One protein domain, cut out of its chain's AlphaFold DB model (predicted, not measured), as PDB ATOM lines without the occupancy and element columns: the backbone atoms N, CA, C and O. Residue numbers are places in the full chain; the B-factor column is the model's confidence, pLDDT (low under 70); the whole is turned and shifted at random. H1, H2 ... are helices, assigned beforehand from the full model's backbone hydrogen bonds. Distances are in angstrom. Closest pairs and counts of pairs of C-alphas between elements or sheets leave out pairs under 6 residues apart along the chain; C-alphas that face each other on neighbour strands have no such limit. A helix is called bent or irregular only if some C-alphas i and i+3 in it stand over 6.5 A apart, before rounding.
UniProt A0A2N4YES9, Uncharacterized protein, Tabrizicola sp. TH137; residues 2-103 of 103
ATOM      1  N   ALA A   2       1.587 -17.695  53.415       64.75
ATOM      2  CA  ALA A   2       0.709 -16.814  52.617       64.75
ATOM      3  C   ALA A   2       0.464 -15.422  53.239       64.75
ATOM      4  O   ALA A   2       0.546 -14.405  52.560       64.75
ATOM      5  N   LEU A   3       0.254 -15.372  54.558       71.00
ATOM      6  CA  LEU A   3       0.031 -14.117  55.280       71.00
ATOM      7  C   LEU A   3       1.251 -13.181  55.242       71.00
ATOM      8  O   LEU A   3       1.086 -11.969  55.178       71.00
ATOM      9  N   VAL A   4       2.470 -13.731  55.214       75.44
ATOM     10  CA  VAL A   4       3.710 -12.943  55.097       75.44
ATOM     11  C   VAL A   4       3.772 -12.272  53.729       75.44
ATOM     12  O   VAL A   4       4.062 -11.086  53.663       75.44
ATOM     13  N   PHE A   5       3.407 -12.976  52.656       72.56
ATOM     14  CA  PHE A   5       3.428 -12.429  51.294       72.56
ATOM     15  C   PHE A   5       2.412 -11.316  51.043       72.56
ATOM     16  O   PHE A   5       2.562 -10.571  50.084       72.56
ATOM     17  N   ILE A   6       1.414 -11.167  51.914       74.50
ATOM     18  CA  ILE A   6       0.440 -10.074  51.852       74.50
ATOM     19  C   ILE A   6       0.834  -8.956  52.823       74.50
ATOM     20  O   ILE A   6       0.897  -7.787  52.444       74.50
ATOM     21  N   VAL A   7       1.130  -9.303  54.078       82.00
ATOM     22  CA  VAL A   7       1.378  -8.318  55.142       82.00
ATOM     23  C   VAL A   7       2.715  -7.605  54.958       82.00
ATOM     24  O   VAL A   7       2.779  -6.396  55.168       82.00
ATOM     25  N   TYR A   8       3.767  -8.308  54.532       83.56
ATOM     26  CA  TYR A   8       5.090  -7.717  54.315       83.56
ATOM     27  C   TYR A   8       5.077  -6.581  53.276       83.56
ATOM     28  O   TYR A   8       5.448  -5.456  53.632       83.56
ATOM     29  N   PRO A   9       4.616  -6.795  52.026       83.06
ATOM     30  CA  PRO A   9       4.609  -5.718  51.045       83.06
ATOM     31  C   PRO A   9       3.642  -4.592  51.422       83.06
ATOM     32  O   PRO A   9       3.953  -3.422  51.200       83.06
ATOM     33  N   LEU A  10       2.509  -4.916  52.058       83.81
ATOM     34  CA  LEU A  10       1.562  -3.913  52.542       83.81
ATOM     35  C   LEU A  10       2.186  -3.011  53.618       83.81
ATOM     36  O   LEU A  10       2.029  -1.791  53.565       83.81
ATOM     37  N   ALA A  11       2.927  -3.587  54.567       86.88
ATOM     38  CA  ALA A  11       3.607  -2.836  55.617       86.88
ATOM     39  C   ALA A  11       4.681  -1.894  55.048       86.88
ATOM     40  O   ALA A  11       4.758  -0.729  55.451       86.88
ATOM     41  N   ILE A  12       5.469  -2.356  54.068       87.25
ATOM     42  CA  ILE A  12       6.453  -1.515  53.364       87.25
ATOM     43  C   ILE A  12       5.750  -0.366  52.641       87.25
ATOM     44  O   ILE A  12       6.132   0.793  52.791       87.25
ATOM     45  N   TYR A  13       4.690  -0.663  51.894       87.62
ATOM     46  CA  TYR A  13       3.963   0.354  51.145       87.62
ATOM     47  C   TYR A  13       3.379   1.441  52.058       87.62
ATOM     48  O   TYR A  13       3.599   2.634  51.844       87.62
ATOM     49  N   LEU A  14       2.656   1.035  53.108       86.81
ATOM     50  CA  LEU A  14       2.007   1.962  54.033       86.81
ATOM     51  C   LEU A  14       3.029   2.821  54.776       86.81
ATOM     52  O   LEU A  14       2.863   4.037  54.845       86.81
ATOM     53  N   SER A  15       4.108   2.218  55.283       87.38
ATOM     54  CA  SER A  15       5.159   2.961  55.988       87.38
ATOM     55  C   SER A  15       5.799   4.036  55.103       87.38
ATOM     56  O   SER A  15       5.979   5.166  55.559       87.38
ATOM     57  N   LEU A  16       6.046   3.746  53.822       88.75
ATOM     58  CA  LEU A  16       6.585   4.718  52.868       88.75
ATOM     59  C   LEU A  16       5.567   5.801  52.469       88.75
ATOM     60  O   LEU A  16       5.934   6.969  52.321       88.75
ATOM     61  N   CYS A  17       4.283   5.460  52.336       87.81
ATOM     62  CA  CYS A  17       3.211   6.419  52.036       87.81
ATOM     63  C   CYS A  17       2.911   7.381  53.203       87.81
ATOM     64  O   CYS A  17       2.509   8.529  52.985       87.81
ATOM     65  N   LEU A  18       3.152   6.956  54.443       87.56
ATOM     66  CA  LEU A  18       2.963   7.788  55.636       87.56
ATOM     67  C   LEU A  18       4.086   8.813  55.850       87.56
ATOM     68  O   LEU A  18       3.930   9.734  56.653       87.56
ATOM     69  N   LEU A  19       5.199   8.709  55.117       87.50
ATOM     70  CA  LEU A  19       6.310   9.643  55.271       87.50
ATOM     71  C   LEU A  19       5.918  11.093  54.913       87.50
ATOM     72  O   LEU A  19       5.148  11.338  53.968       87.50
ATOM     73  N   PRO A  20       6.490  12.088  55.621       85.31
ATOM     74  CA  PRO A  20       6.374  13.491  55.239       85.31
ATOM     75  C   PRO A  20       6.956  13.733  53.842       85.31
ATOM     76  O   PRO A  20       8.011  13.188  53.510       85.31
ATOM     77  N   LYS A  21       6.337  14.626  53.052       83.56
ATOM     78  CA  LYS A  21       6.769  14.936  51.670       83.56
ATOM     79  C   LYS A  21       8.269  15.252  51.566       83.56
ATOM     80  O   LYS A  21       8.935  14.777  50.647       83.56
ATOM     81  N   ALA A  22       8.794  16.005  52.537       85.88
ATOM     82  CA  ALA A  22      10.196  16.419  52.598       85.88
ATOM     83  C   ALA A  22      11.182  15.250  52.784       85.88
ATOM     84  O   ALA A  22      12.335  15.355  52.387       85.88
ATOM     85  N   ARG A  23      10.739  14.134  53.379       85.75
ATOM     86  CA  ARG A  23      11.592  12.981  53.725       85.75
ATOM     87  C   ARG A  23      11.273  11.720  52.927       85.75
ATOM     88  O   ARG A  23      12.030  10.758  53.005       85.75
ATOM     89  N   ALA A  24      10.198  11.729  52.140       86.81
ATOM     90  CA  ALA A  24       9.757  10.578  51.356       86.81
ATOM     91  C   ALA A  24      10.878  10.008  50.468       86.81
ATOM     92  O   ALA A  24      11.096   8.802  50.468       86.81
ATOM     93  N   GLY A  25      11.642  10.872  49.788       87.75
ATOM     94  CA  GLY A  25      12.747  10.438  48.924       87.75
ATOM     95  C   GLY A  25      13.841   9.674  49.675       87.75
ATOM     96  O   GLY A  25      14.290   8.639  49.200       87.75
ATOM     97  N   VAL A  26      14.213  10.138  50.873       91.31
ATOM     98  CA  VAL A  26      15.225   9.478  51.715       91.31
ATOM     99  C   VAL A  26      14.721   8.123  52.204       91.31
ATOM    100  O   VAL A  26      15.451   7.142  52.132       91.31
ATOM    101  N   GLY A  27      13.465   8.042  52.658       89.25
ATOM    102  CA  GLY A  27      12.880   6.777  53.110       89.25
ATOM    103  C   GLY A  27      12.789   5.728  51.999       89.25
ATOM    104  O   GLY A  27      13.118   4.569  52.231       89.25
ATOM    105  N   ILE A  28      12.424   6.142  50.782       91.56
ATOM    106  CA  ILE A  28      12.410   5.265  49.599       91.56
ATOM    107  C   ILE A  28      13.826   4.773  49.274       91.56
ATOM    108  O   ILE A  28      14.019   3.578  49.063       91.56
ATOM    109  N   LEU A  29      14.822   5.668  49.272       92.12
ATOM    110  CA  LEU A  29      16.226   5.318  49.032       92.12
ATOM    111  C   LEU A  29      16.756   4.325  50.070       92.12
ATOM    112  O   LEU A  29      17.411   3.356  49.703       92.12
ATOM    113  N   LEU A  30      16.440   4.535  51.349       93.12
ATOM    114  CA  LEU A  30      16.830   3.628  52.428       93.12
ATOM    115  C   LEU A  30      16.159   2.260  52.295       93.12
ATOM    116  O   LEU A  30      16.826   1.244  52.462       93.12
ATOM    117  N   ALA A  31      14.868   2.217  51.958       91.00
ATOM    118  CA  ALA A  31      14.163   0.958  51.730       91.00
ATOM    119  C   ALA A  31      14.752   0.194  50.534       91.00
ATOM    120  O   ALA A  31      15.037  -0.996  50.644       91.00
ATOM    121  N   ALA A  32      15.012   0.882  49.418       92.75
ATOM    122  CA  ALA A  32      15.663   0.288  48.255       92.75
ATOM    123  C   ALA A  32      17.082  -0.210  48.583       92.75
ATOM    124  O   ALA A  32      17.445  -1.317  48.192       92.75
ATOM    125  N   ALA A  33      17.861   0.565  49.342       94.44
ATOM    126  CA  ALA A  33      19.196   0.172  49.782       94.44
ATOM    127  C   ALA A  33      19.162  -1.051  50.709       94.44
ATOM    128  O   ALA A  33      19.996  -1.940  50.566       94.44
ATOM    129  N   ALA A  34      18.184  -1.139  51.614       91.69
ATOM    130  CA  ALA A  34      18.006  -2.299  52.480       91.69
ATOM    131  C   ALA A  34      17.675  -3.563  51.671       91.69
ATOM    132  O   ALA A  34      18.288  -4.605  51.886       91.69
ATOM    133  N   LEU A  35      16.766  -3.466  50.696       91.31
ATOM    134  CA  LEU A  35      16.449  -4.581  49.798       91.31
ATOM    135  C   LEU A  35      17.653  -4.992  48.939       91.31
ATOM    136  O   LEU A  35      17.914  -6.182  48.777       91.31
ATOM    137  N   ALA A  36      18.412  -4.021  48.426       93.38
ATOM    138  CA  ALA A  36      19.633  -4.283  47.672       93.38
ATOM    139  C   ALA A  36      20.696  -4.971  48.540       93.38
ATOM    140  O   ALA A  36      21.308  -5.940  48.097       93.38
ATOM    141  N   LEU A  37      20.881  -4.524  49.786       94.25
ATOM    142  CA  LEU A  37      21.791  -5.168  50.729       94.25
ATOM    143  C   LEU A  37      21.396  -6.633  50.929       94.25
ATOM    144  O   LEU A  37      22.230  -7.503  50.719       94.25
ATOM    145  N   VAL A  38      20.118  -6.905  51.224       91.00
ATOM    146  CA  VAL A  38      19.612  -8.278  51.381       91.00
ATOM    147  C   VAL A  38      19.855  -9.106  50.121       91.00
ATOM    148  O   VAL A  38      20.279 -10.252  50.227       91.00
ATOM    149  N   TRP A  39      19.651  -8.547  48.927       92.75
ATOM    150  CA  TRP A  39      19.919  -9.247  47.668       92.75
ATOM    151  C   TRP A  39      21.383  -9.678  47.523       92.75
ATOM    152  O   TRP A  39      21.651 -10.814  47.133       92.75
ATOM    153  N   PHE A  40      22.325  -8.788  47.842       92.81
ATOM    154  CA  PHE A  40      23.757  -9.054  47.686       92.81
ATOM    155  C   PHE A  40      24.347  -9.901  48.812       92.81
ATOM    156  O   PHE A  40      25.312 -10.624  48.575       92.81
ATOM    157  N   THR A  41      23.795  -9.823  50.023       91.94
ATOM    158  CA  THR A  41      24.308 -10.564  51.184       91.94
ATOM    159  C   THR A  41      23.603 -11.898  51.414       91.94
ATOM    160  O   THR A  41      24.052 -12.664  52.261       91.94
ATOM    161  N   SER A  42      22.498 -12.181  50.716       88.75
ATOM    162  CA  SER A  42      21.804 -13.470  50.823       88.75
ATOM    163  C   SER A  42      22.469 -14.536  49.956       88.75
ATOM    164  O   SER A  42      22.580 -14.403  48.730       88.75
ATOM    165  N   ASP A  43      22.883 -15.619  50.615       89.06
ATOM    166  CA  ASP A  43      23.261 -16.864  49.960       89.06
ATOM    167  C   ASP A  43      21.999 -17.715  49.724       89.06
ATOM    168  O   ASP A  43      21.431 -18.230  50.688       89.06
ATOM    169  N   PRO A  44      21.542 -17.876  48.469       84.81
ATOM    170  CA  PRO A  44      20.321 -18.615  48.161       84.81
ATOM    171  C   PRO A  44      20.431 -20.114  48.455       84.81
ATOM    172  O   PRO A  44      19.404 -20.779  48.540       84.81
ATOM    173  N   ALA A  45      21.642 -20.661  48.604       88.62
ATOM    174  CA  ALA A  45      21.819 -22.055  49.002       88.62
ATOM    175  C   ALA A  45      21.512 -22.280  50.494       88.62
ATOM    176  O   ALA A  45      21.257 -23.411  50.900       88.62
ATOM    177  N   ALA A  46      21.537 -21.220  51.310       89.38
ATOM    178  CA  ALA A  46      21.315 -21.303  52.750       89.38
ATOM    179  C   ALA A  46      19.831 -21.203  53.149       89.38
ATOM    180  O   ALA A  46      19.470 -21.649  54.238       89.38
ATOM    181  N   ASP A  47      18.980 -20.610  52.307       85.75
ATOM    182  CA  ASP A  47      17.566 -20.336  52.607       85.75
ATOM    183  C   ASP A  47      16.598 -20.701  51.467       85.75
ATOM    184  O   ASP A  47      15.486 -20.169  51.394       85.75
ATOM    185  N   ASP A  48      17.032 -21.572  50.553       87.50
ATOM    186  CA  ASP A  48      16.296 -21.979  49.349       87.50
ATOM    187  C   ASP A  48      15.838 -20.792  48.471       87.50
ATOM    188  O   ASP A  48      14.843 -20.862  47.745       87.50
ATOM    189  N   GLY A  49      16.553 -19.662  48.532       86.88
ATOM    190  CA  GLY A  49      16.253 -18.448  47.774       86.88
ATOM    191  C   GLY A  49      15.098 -17.614  48.337       86.88
ATOM    192  O   GLY A  49      14.657 -16.660  47.685       86.88
ATOM    193  N   TYR A  50      14.614 -17.924  49.542       86.12
ATOM    194  CA  TYR A  50      13.486 -17.236  50.168       86.12
ATOM    195  C   TYR A  50      13.733 -15.731  50.367       86.12
ATOM    196  O   TYR A  50      12.863 -14.918  50.044       86.12
ATOM    197  N   ALA A  51      14.921 -15.317  50.821       87.81
ATOM    198  CA  ALA A  51      15.257 -13.902  50.991       87.81
ATOM    199  C   ALA A  51      15.236 -13.139  49.662       87.81
ATOM    200  O   ALA A  51      14.724 -12.020  49.592       87.81
ATOM    201  N   ARG A  52      15.730 -13.751  48.579       86.44
ATOM    202  CA  ARG A  52      15.692 -13.143  47.240       86.44
ATOM    203  C   ARG A  52      14.264 -13.002  46.731       86.44
ATOM    204  O   ARG A  52      13.929 -11.967  46.157       86.44
ATOM    205  N   PHE A  53      13.412 -13.990  46.996       87.00
ATOM    206  CA  PHE A  53      11.987 -13.890  46.696       87.00
ATOM    207  C   PHE A  53      11.321 -12.737  47.463       87.00
ATOM    208  O   PHE A  53      10.617 -11.922  46.865       87.00
ATOM    209  N   LEU A  54      11.598 -12.594  48.764       86.06
ATOM    210  CA  LEU A  54      11.095 -11.466  49.556       86.06
ATOM    211  C   LEU A  54      11.595 -10.111  49.045       86.06
ATOM    212  O   LEU A  54      10.840  -9.140  49.082       86.06
ATOM    213  N   VAL A  55      12.826 -10.031  48.533       88.06
ATOM    214  CA  VAL A  55      13.317  -8.817  47.869       88.06
ATOM    215  C   VAL A  55      12.496  -8.512  46.619       88.06
ATOM    216  O   VAL A  55      12.012  -7.391  46.489       88.06
ATOM    217  N   MET A  56      12.270  -9.492  45.739       87.81
ATOM    218  CA  MET A  56      11.464  -9.292  44.525       87.81
ATOM    219  C   MET A  56      10.049  -8.800  44.853       87.81
ATOM    220  O   MET A  56       9.582  -7.819  44.273       87.81
ATOM    221  N   VAL A  57       9.394  -9.424  45.837       87.12
ATOM    222  CA  VAL A  57       8.062  -9.014  46.309       87.12
ATOM    223  C   VAL A  57       8.104  -7.632  46.969       87.12
ATOM    224  O   VAL A  57       7.189  -6.835  46.781       87.12
ATOM    225  N   GLY A  58       9.164  -7.320  47.716       85.44
ATOM    226  CA  GLY A  58       9.352  -6.047  48.415       85.44
ATOM    227  C   GLY A  58       9.701  -4.866  47.506       85.44
ATOM    228  O   GLY A  58       9.434  -3.727  47.873       85.44
ATOM    229  N   VAL A  59      10.239  -5.092  46.306       89.25
ATOM    230  CA  VAL A  59      10.528  -4.007  45.349       89.25
ATOM    231  C   VAL A  59       9.241  -3.369  44.826       89.25
ATOM    232  O   VAL A  59       9.170  -2.146  44.702       89.25
ATOM    233  N   VAL A  60       8.201  -4.168  44.577       87.69
ATOM    234  CA  VAL A  60       6.899  -3.687  44.085       87.69
ATOM    235  C   VAL A  60       6.315  -2.564  44.963       87.69
ATOM    236  O   VAL A  60       6.083  -1.477  44.429       87.69
ATOM    237  N   PRO A  61       6.117  -2.741  46.287       86.56
ATOM    238  CA  PRO A  61       5.594  -1.688  47.153       86.56
ATOM    239  C   PRO A  61       6.527  -0.475  47.273       86.56
ATOM    240  O   PRO A  61       6.045   0.638  47.469       86.56
ATOM    241  N   VAL A  62       7.848  -0.643  47.134       90.81
ATOM    242  CA  VAL A  62       8.794   0.488  47.129       90.81
ATOM    243  C   VAL A  62       8.586   1.357  45.888       90.81
ATOM    244  O   VAL A  62       8.491   2.580  45.997       90.81
ATOM    245  N   VAL A  63       8.466   0.736  44.710       89.62
ATOM    246  CA  VAL A  63       8.240   1.442  43.440       89.62
ATOM    247  C   VAL A  63       6.873   2.123  43.431       89.62
ATOM    248  O   VAL A  63       6.772   3.295  43.064       89.62
ATOM    249  N   THR A  64       5.821   1.436  43.877       87.00
ATOM    250  CA  THR A  64       4.476   2.026  43.923       87.00
ATOM    251  C   THR A  64       4.383   3.151  44.950       87.00
ATOM    252  O   THR A  64       3.767   4.174  44.658       87.00
ATOM    253  N   ALA A  65       5.040   3.038  46.109       87.44
ATOM    254  CA  ALA A  65       5.112   4.130  47.078       87.44
ATOM    255  C   ALA A  65       5.909   5.328  46.537       87.44
ATOM    256  O   ALA A  65       5.535   6.477  46.782       87.44
ATOM    257  N   ALA A  66       6.971   5.090  45.761       89.50
ATOM    258  CA  ALA A  66       7.712   6.151  45.086       89.50
ATOM    259  C   ALA A  66       6.847   6.888  44.061       89.50
ATOM    260  O   ALA A  66       6.824   8.122  44.053       89.50
ATOM    261  N   LEU A  67       6.075   6.147  43.260       88.12
ATOM    262  CA  LEU A  67       5.104   6.717  42.333       88.12
ATOM    263  C   LEU A  67       4.039   7.527  43.084       88.12
ATOM    264  O   LEU A  67       3.792   8.679  42.733       88.12
ATOM    265  N   ALA A  68       3.465   6.969  44.152       87.38
ATOM    266  CA  ALA A  68       2.477   7.649  44.982       87.38
ATOM    267  C   ALA A  68       3.033   8.974  45.529       87.38
ATOM    268  O   ALA A  68       2.427  10.027  45.351       87.38
ATOM    269  N   GLN A  69       4.219   8.959  46.144       87.12
ATOM    270  CA  GLN A  69       4.851  10.165  46.690       87.12
ATOM    271  C   GLN A  69       5.251  11.167  45.595       87.12
ATOM    272  O   GLN A  69       5.215  12.374  45.838       87.12
ATOM    273  N   GLY A  70       5.591  10.697  44.391       86.19
ATOM    274  CA  GLY A  70       5.791  11.535  43.207       86.19
ATOM    275  C   GLY A  70       4.507  12.256  42.797       86.19
ATOM    276  O   GLY A  70       4.485  13.482  42.725       86.19
ATOM    277  N   LEU A  71       3.407  11.513  42.643       87.25
ATOM    278  CA  LEU A  71       2.082  12.062  42.338       87.25
ATOM    279  C   LEU A  71       1.595  13.024  43.427       87.25
ATOM    280  O   LEU A  71       1.013  14.062  43.128       87.25
ATOM    281  N   ARG A  72       1.909  12.752  44.700       86.19
ATOM    282  CA  ARG A  72       1.588  13.637  45.832       86.19
ATOM    283  C   ARG A  72       2.178  15.040  45.704       86.19
ATOM    284  O   ARG A  72       1.650  15.987  46.296       86.19
ATOM    285  N   ARG A  73       3.308  15.179  45.007       83.50
ATOM    286  CA  ARG A  73       3.956  16.476  44.755       83.50
ATOM    287  C   ARG A  73       3.243  17.274  43.665       83.50
ATOM    288  O   ARG A  73       3.399  18.483  43.639       83.50
ATOM    289  N   LEU A  74       2.451  16.609  42.826       86.00
ATOM    290  CA  LEU A  74       1.641  17.235  41.779       86.00
ATOM    291  C   LEU A  74       0.264  17.688  42.288       86.00
ATOM    292  O   LEU A  74      -0.451  18.384  41.575       86.00
ATOM    293  N   ILE A  75      -0.125  17.294  43.507       84.44
ATOM    294  CA  ILE A  75      -1.392  17.710  44.115       84.44
ATOM    295  C   ILE A  75      -1.332  19.220  44.428       84.44
ATOM    296  O   ILE A  75      -0.435  19.620  45.178       84.44
ATOM    297  N   PRO A  76      -2.284  20.036  43.925       84.19
ATOM    298  CA  PRO A  76      -2.318  21.479  44.158       84.19
ATOM    299  C   PRO A  76      -2.394  21.851  45.639       84.19
ATOM    300  O   PRO A  76      -3.038  21.168  46.443       84.19
ATOM    301  N   GLU A  77      -1.789  22.985  45.992       79.19
ATOM    302  CA  GLU A  77      -1.968  23.599  47.306       79.19
ATOM    303  C   GLU A  77      -3.428  24.065  47.438       79.19
ATOM    304  O   GLU A  77      -3.895  24.900  46.670       79.19
ATOM    305  N   GLY A  78      -4.182  23.450  48.357       76.69
ATOM    306  CA  GLY A  78      -5.630  23.662  48.518       76.69
ATOM    307  C   GLY A  78      -6.500  22.450  48.169       76.69
ATOM    308  O   GLY A  78      -7.701  22.465  48.435       76.69
ATOM    309  N   ALA A  79      -5.918  21.375  47.630       79.81
ATOM    310  CA  ALA A  79      -6.656  20.131  47.434       79.81
ATOM    311  C   ALA A  79      -7.104  19.522  48.782       79.81
ATOM    312  O   ALA A  79      -6.375  19.617  49.777       79.81
ATOM    313  N   PRO A  80      -8.266  18.842  48.827       84.19
ATOM    314  CA  PRO A  80      -8.737  18.177  50.035       84.19
ATOM    315  C   PRO A  80      -7.692  17.193  50.570       84.19
ATOM    316  O   PRO A  80      -7.145  16.384  49.817       84.19
ATOM    317  N   VAL A  81      -7.464  17.200  51.886       81.69
ATOM    318  CA  VAL A  81      -6.482  16.319  52.554       81.69
ATOM    319  C   VAL A  81      -6.729  14.834  52.234       81.69
ATOM    320  O   VAL A  81      -5.780  14.056  52.155       81.69
ATOM    321  N   TRP A  82      -7.984  14.460  51.961       84.00
ATOM    322  CA  TRP A  82      -8.418  13.107  51.597       84.00
ATOM    323  C   TRP A  82      -7.970  12.626  50.210       84.00
ATOM    324  O   TRP A  82      -7.963  11.422  49.965       84.00
ATOM    325  N   VAL A  83      -7.539  13.514  49.308       82.88
ATOM    326  CA  VAL A  83      -7.051  13.115  47.973       82.88
ATOM    327  C   VAL A  83      -5.825  12.208  48.093       82.88
ATOM    328  O   VAL A  83      -5.689  11.233  47.357       82.88
ATOM    329  N   TRP A  84      -4.953  12.491  49.063       83.06
ATOM    330  CA  TRP A  84      -3.758  11.691  49.305       83.06
ATOM    331  C   TRP A  84      -4.058  10.240  49.726       83.06
ATOM    332  O   TRP A  84      -3.576   9.332  49.048       83.06
ATOM    333  N   PRO A  85      -4.844   9.976  50.791       82.44
ATOM    334  CA  PRO A  85      -5.178   8.609  51.172       82.44
ATOM    335  C   PRO A  85      -5.965   7.869  50.084       82.44
ATOM    336  O   PRO A  85      -5.720   6.683  49.897       82.44
ATOM    337  N   VAL A  86      -6.830   8.538  49.312       85.38
ATOM    338  CA  VAL A  86      -7.541   7.895  48.189       85.38
ATOM    339  C   VAL A  86      -6.570   7.437  47.097       85.38
ATOM    340  O   VAL A  86      -6.652   6.293  46.660       85.38
ATOM    341  N   LEU A  87      -5.614   8.282  46.698       82.38
ATOM    342  CA  LEU A  87      -4.573   7.904  45.732       82.38
ATOM    343  C   LEU A  87      -3.706   6.753  46.249       82.38
ATOM    344  O   LEU A  87      -3.431   5.805  45.514       82.38
ATOM    345  N   ALA A  88      -3.301   6.817  47.520       83.56
ATOM    346  CA  ALA A  88      -2.489   5.777  48.136       83.56
ATOM    347  C   ALA A  88      -3.236   4.431  48.199       83.56
ATOM    348  O   ALA A  88      -2.647   3.396  47.893       83.56
ATOM    349  N   VAL A  89      -4.526   4.428  48.543       84.81
ATOM    350  CA  VAL A  89      -5.353   3.211  48.560       84.81
ATOM    351  C   VAL A  89      -5.599   2.690  47.146       84.81
ATOM    352  O   VAL A  89      -5.447   1.495  46.913       84.81
ATOM    353  N   GLY A  90      -5.912   3.567  46.188       82.69
ATOM    354  CA  GLY A  90      -6.120   3.182  44.792       82.69
ATOM    355  C   GLY A  90      -4.905   2.469  44.199       82.69
ATOM    356  O   GLY A  90      -5.038   1.373  43.663       82.69
ATOM    357  N   LEU A  91      -3.706   3.030  44.385       81.00
ATOM    358  CA  LEU A  91      -2.455   2.408  43.939       81.00
ATOM    359  C   LEU A  91      -2.168   1.075  44.643       81.00
ATOM    360  O   LEU A  91      -1.700   0.140  43.993       81.00
ATOM    361  N   ALA A  92      -2.476   0.962  45.940       81.81
ATOM    362  CA  ALA A  92      -2.335  -0.297  46.670       81.81
ATOM    363  C   ALA A  92      -3.253  -1.386  46.098       81.81
ATOM    364  O   ALA A  92      -2.807  -2.506  45.864       81.81
ATOM    365  N   LEU A  93      -4.518  -1.046  45.833       82.94
ATOM    366  CA  LEU A  93      -5.496  -1.967  45.256       82.94
ATOM    367  C   LEU A  93      -5.117  -2.369  43.831       82.94
ATOM    368  O   LEU A  93      -5.194  -3.545  43.500       82.94
ATOM    369  N   SER A  94      -4.648  -1.437  42.997       77.81
ATOM    370  CA  SER A  94      -4.165  -1.762  41.650       77.81
ATOM    371  C   SER A  94      -2.961  -2.704  41.681       77.81
ATOM    372  O   SER A  94      -2.936  -3.680  40.934       77.81
ATOM    373  N   ALA A  95      -1.987  -2.457  42.561       73.94
ATOM    374  CA  ALA A  95      -0.827  -3.331  42.722       73.94
ATOM    375  C   ALA A  95      -1.229  -4.732  43.211       73.94
ATOM    376  O   ALA A  95      -0.732  -5.730  42.693       73.94
ATOM    377  N   LEU A  96      -2.166  -4.804  44.161       77.00
ATOM    378  CA  LEU A  96      -2.723  -6.059  44.661       77.00
ATOM    379  C   LEU A  96      -3.446  -6.837  43.547       77.00
ATOM    380  O   LEU A  96      -3.229  -8.035  43.398       77.00
ATOM    381  N   SER A  97      -4.262  -6.160  42.736       73.88
ATOM    382  CA  SER A  97      -4.973  -6.777  41.611       73.88
ATOM    383  C   SER A  97      -4.021  -7.320  40.547       73.88
ATOM    384  O   SER A  97      -4.220  -8.435  40.074       73.88
ATOM    385  N   ILE A  98      -2.966  -6.575  40.199       74.81
ATOM    386  CA  ILE A  98      -1.934  -7.040  39.257       74.81
ATOM    387  C   ILE A  98      -1.229  -8.278  39.814       74.81
ATOM    388  O   ILE A  98      -1.040  -9.249  39.089       74.81
ATOM    389  N   PHE A  99      -0.881  -8.271  41.102       70.69
ATOM    390  CA  PHE A  99      -0.267  -9.425  41.753       70.69
ATOM    391  C   PHE A  99      -1.163 -10.670  41.683       70.69
ATOM    392  O   PHE A  99      -0.686 -11.732  41.301       70.69
ATOM    393  N   PHE A 100      -2.463 -10.537  41.975       72.31
ATOM    394  CA  PHE A 100      -3.410 -11.653  41.870       72.31
ATOM    395  C   PHE A 100      -3.638 -12.138  40.434       72.31
ATOM    396  O   PHE A 100      -3.904 -13.316  40.249       72.31
ATOM    397  N   MET A 101      -3.550 -11.264  39.427       69.62
ATOM    398  CA  MET A 101      -3.679 -11.657  38.017       69.62
ATOM    399  C   MET A 101      -2.458 -12.410  37.474       69.62
ATOM    400  O   MET A 101      -2.585 -13.124  36.484       69.62
ATOM    401  N   LEU A 102      -1.278 -12.205  38.064       66.75
ATOM    402  CA  LEU A 102      -0.018 -12.833  37.645       66.75
ATOM    403  C   LEU A 102       0.280 -14.159  38.373       66.75
ATOM    404  O   LEU A 102       1.279 -14.803  38.052       66.75
ATOM    405  N   LEU A 103      -0.550 -14.522  39.354       64.56
ATOM    406  CA  LEU A 103      -0.512 -15.766  40.129       64.56
ATOM    407  C   LEU A 103      -1.298 -16.877  39.426       64.56
ATOM    408  O   LEU A 103      -0.801 -18.024  39.450       64.56
TER     409      LEU A 103
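AT A GLANCE: This is residues 2 to 103 of the 103 residues of an uncharacterized protein of Tabrizicola sp. TH137 (UniProt A0A2N4YES9). Three helices, H2, H3 and H4, stand side by side in a row with the longest, H3, in the middle, and H1 packs over one face of the row, mainly on H3. Together they make an up-and-down bundle that is elongated, with H4 splayed away from H3 and the turn at residues 76 to 82 sticking out at one end. The printed part has 102 residues with four named helices in the order H1, H2, H3, H4 and no named strand, and the class is all helix. It is only just compact, close to loose, with a radius of gyration of the C-alphas of 15.0 A, and spans 53 by 30 by 17 A.

IN THESE COORDINATES: H1 covers residues 2 to 17, 23.4 A from its first C-alpha at (0.709, -16.814, 52.617) to its last. It is neither bent nor irregular, but only just: C-alphas 6 and 9 are 6.1 A apart. H2 follows at residues 24 to 41, 25.7 A long. H3 takes residues 50 to 74 and is 37.4 A long, beginning with C-alpha 50 at (13.486, -17.236, 50.168). H4, residues 83 to 101, is 26.9 A long and ends with C-alpha 101 at (-3.679, -11.657, 38.017).

HOW THE PARTS SIT: The four helices form a bundle, up and down, each running against the one before it in the chain. H1 and H3 are the hub, touching 3 other helices each. H1 touches H3 at a shallow tilt of 31 degrees, the same way; their closest C-alphas are those of Tyr 13 and Pro 61, 4.8 A apart. H1 touches H2 with residues 16 to 17 alone, the C-alphas of Leu 16 and Gly 27 being closest at 6.6 A; this hairpin has a tilt of 38 degrees, only just steep. H1 and H4 only just touch, with 3 pairs of C-alphas within 8 A, closest at Cys 17 and Ala 88, 6.9 A. H2 and H3 form a hairpin at a shallow tilt of 15 degrees, with the C-alphas of Leu 35 and Val 55 closest at 5.6 A. H3 and H4 form another, at a shallow tilt of 34 degrees, only just short of steep, with the C-alphas of Ala 68 and Ala 88 closest at 6.2 A. H2 and H4 are apart. Every O i to N i+4 pair is within hydrogen-bond range in H2 and H4, against 11 of 12 in H1 and 17 of 21 in H3.

THE WHOLE: The two C-alphas farthest apart, those of Ala 45 and Gly 78, are 53.3 A from each other, while those of Ala 2 and Leu 103 are 12.6 A apart. The printed part has no cut, and its three links are short. The mean pLDDT of the printed part is 84.7; residue 2 and residues 101 to 103 are under 70.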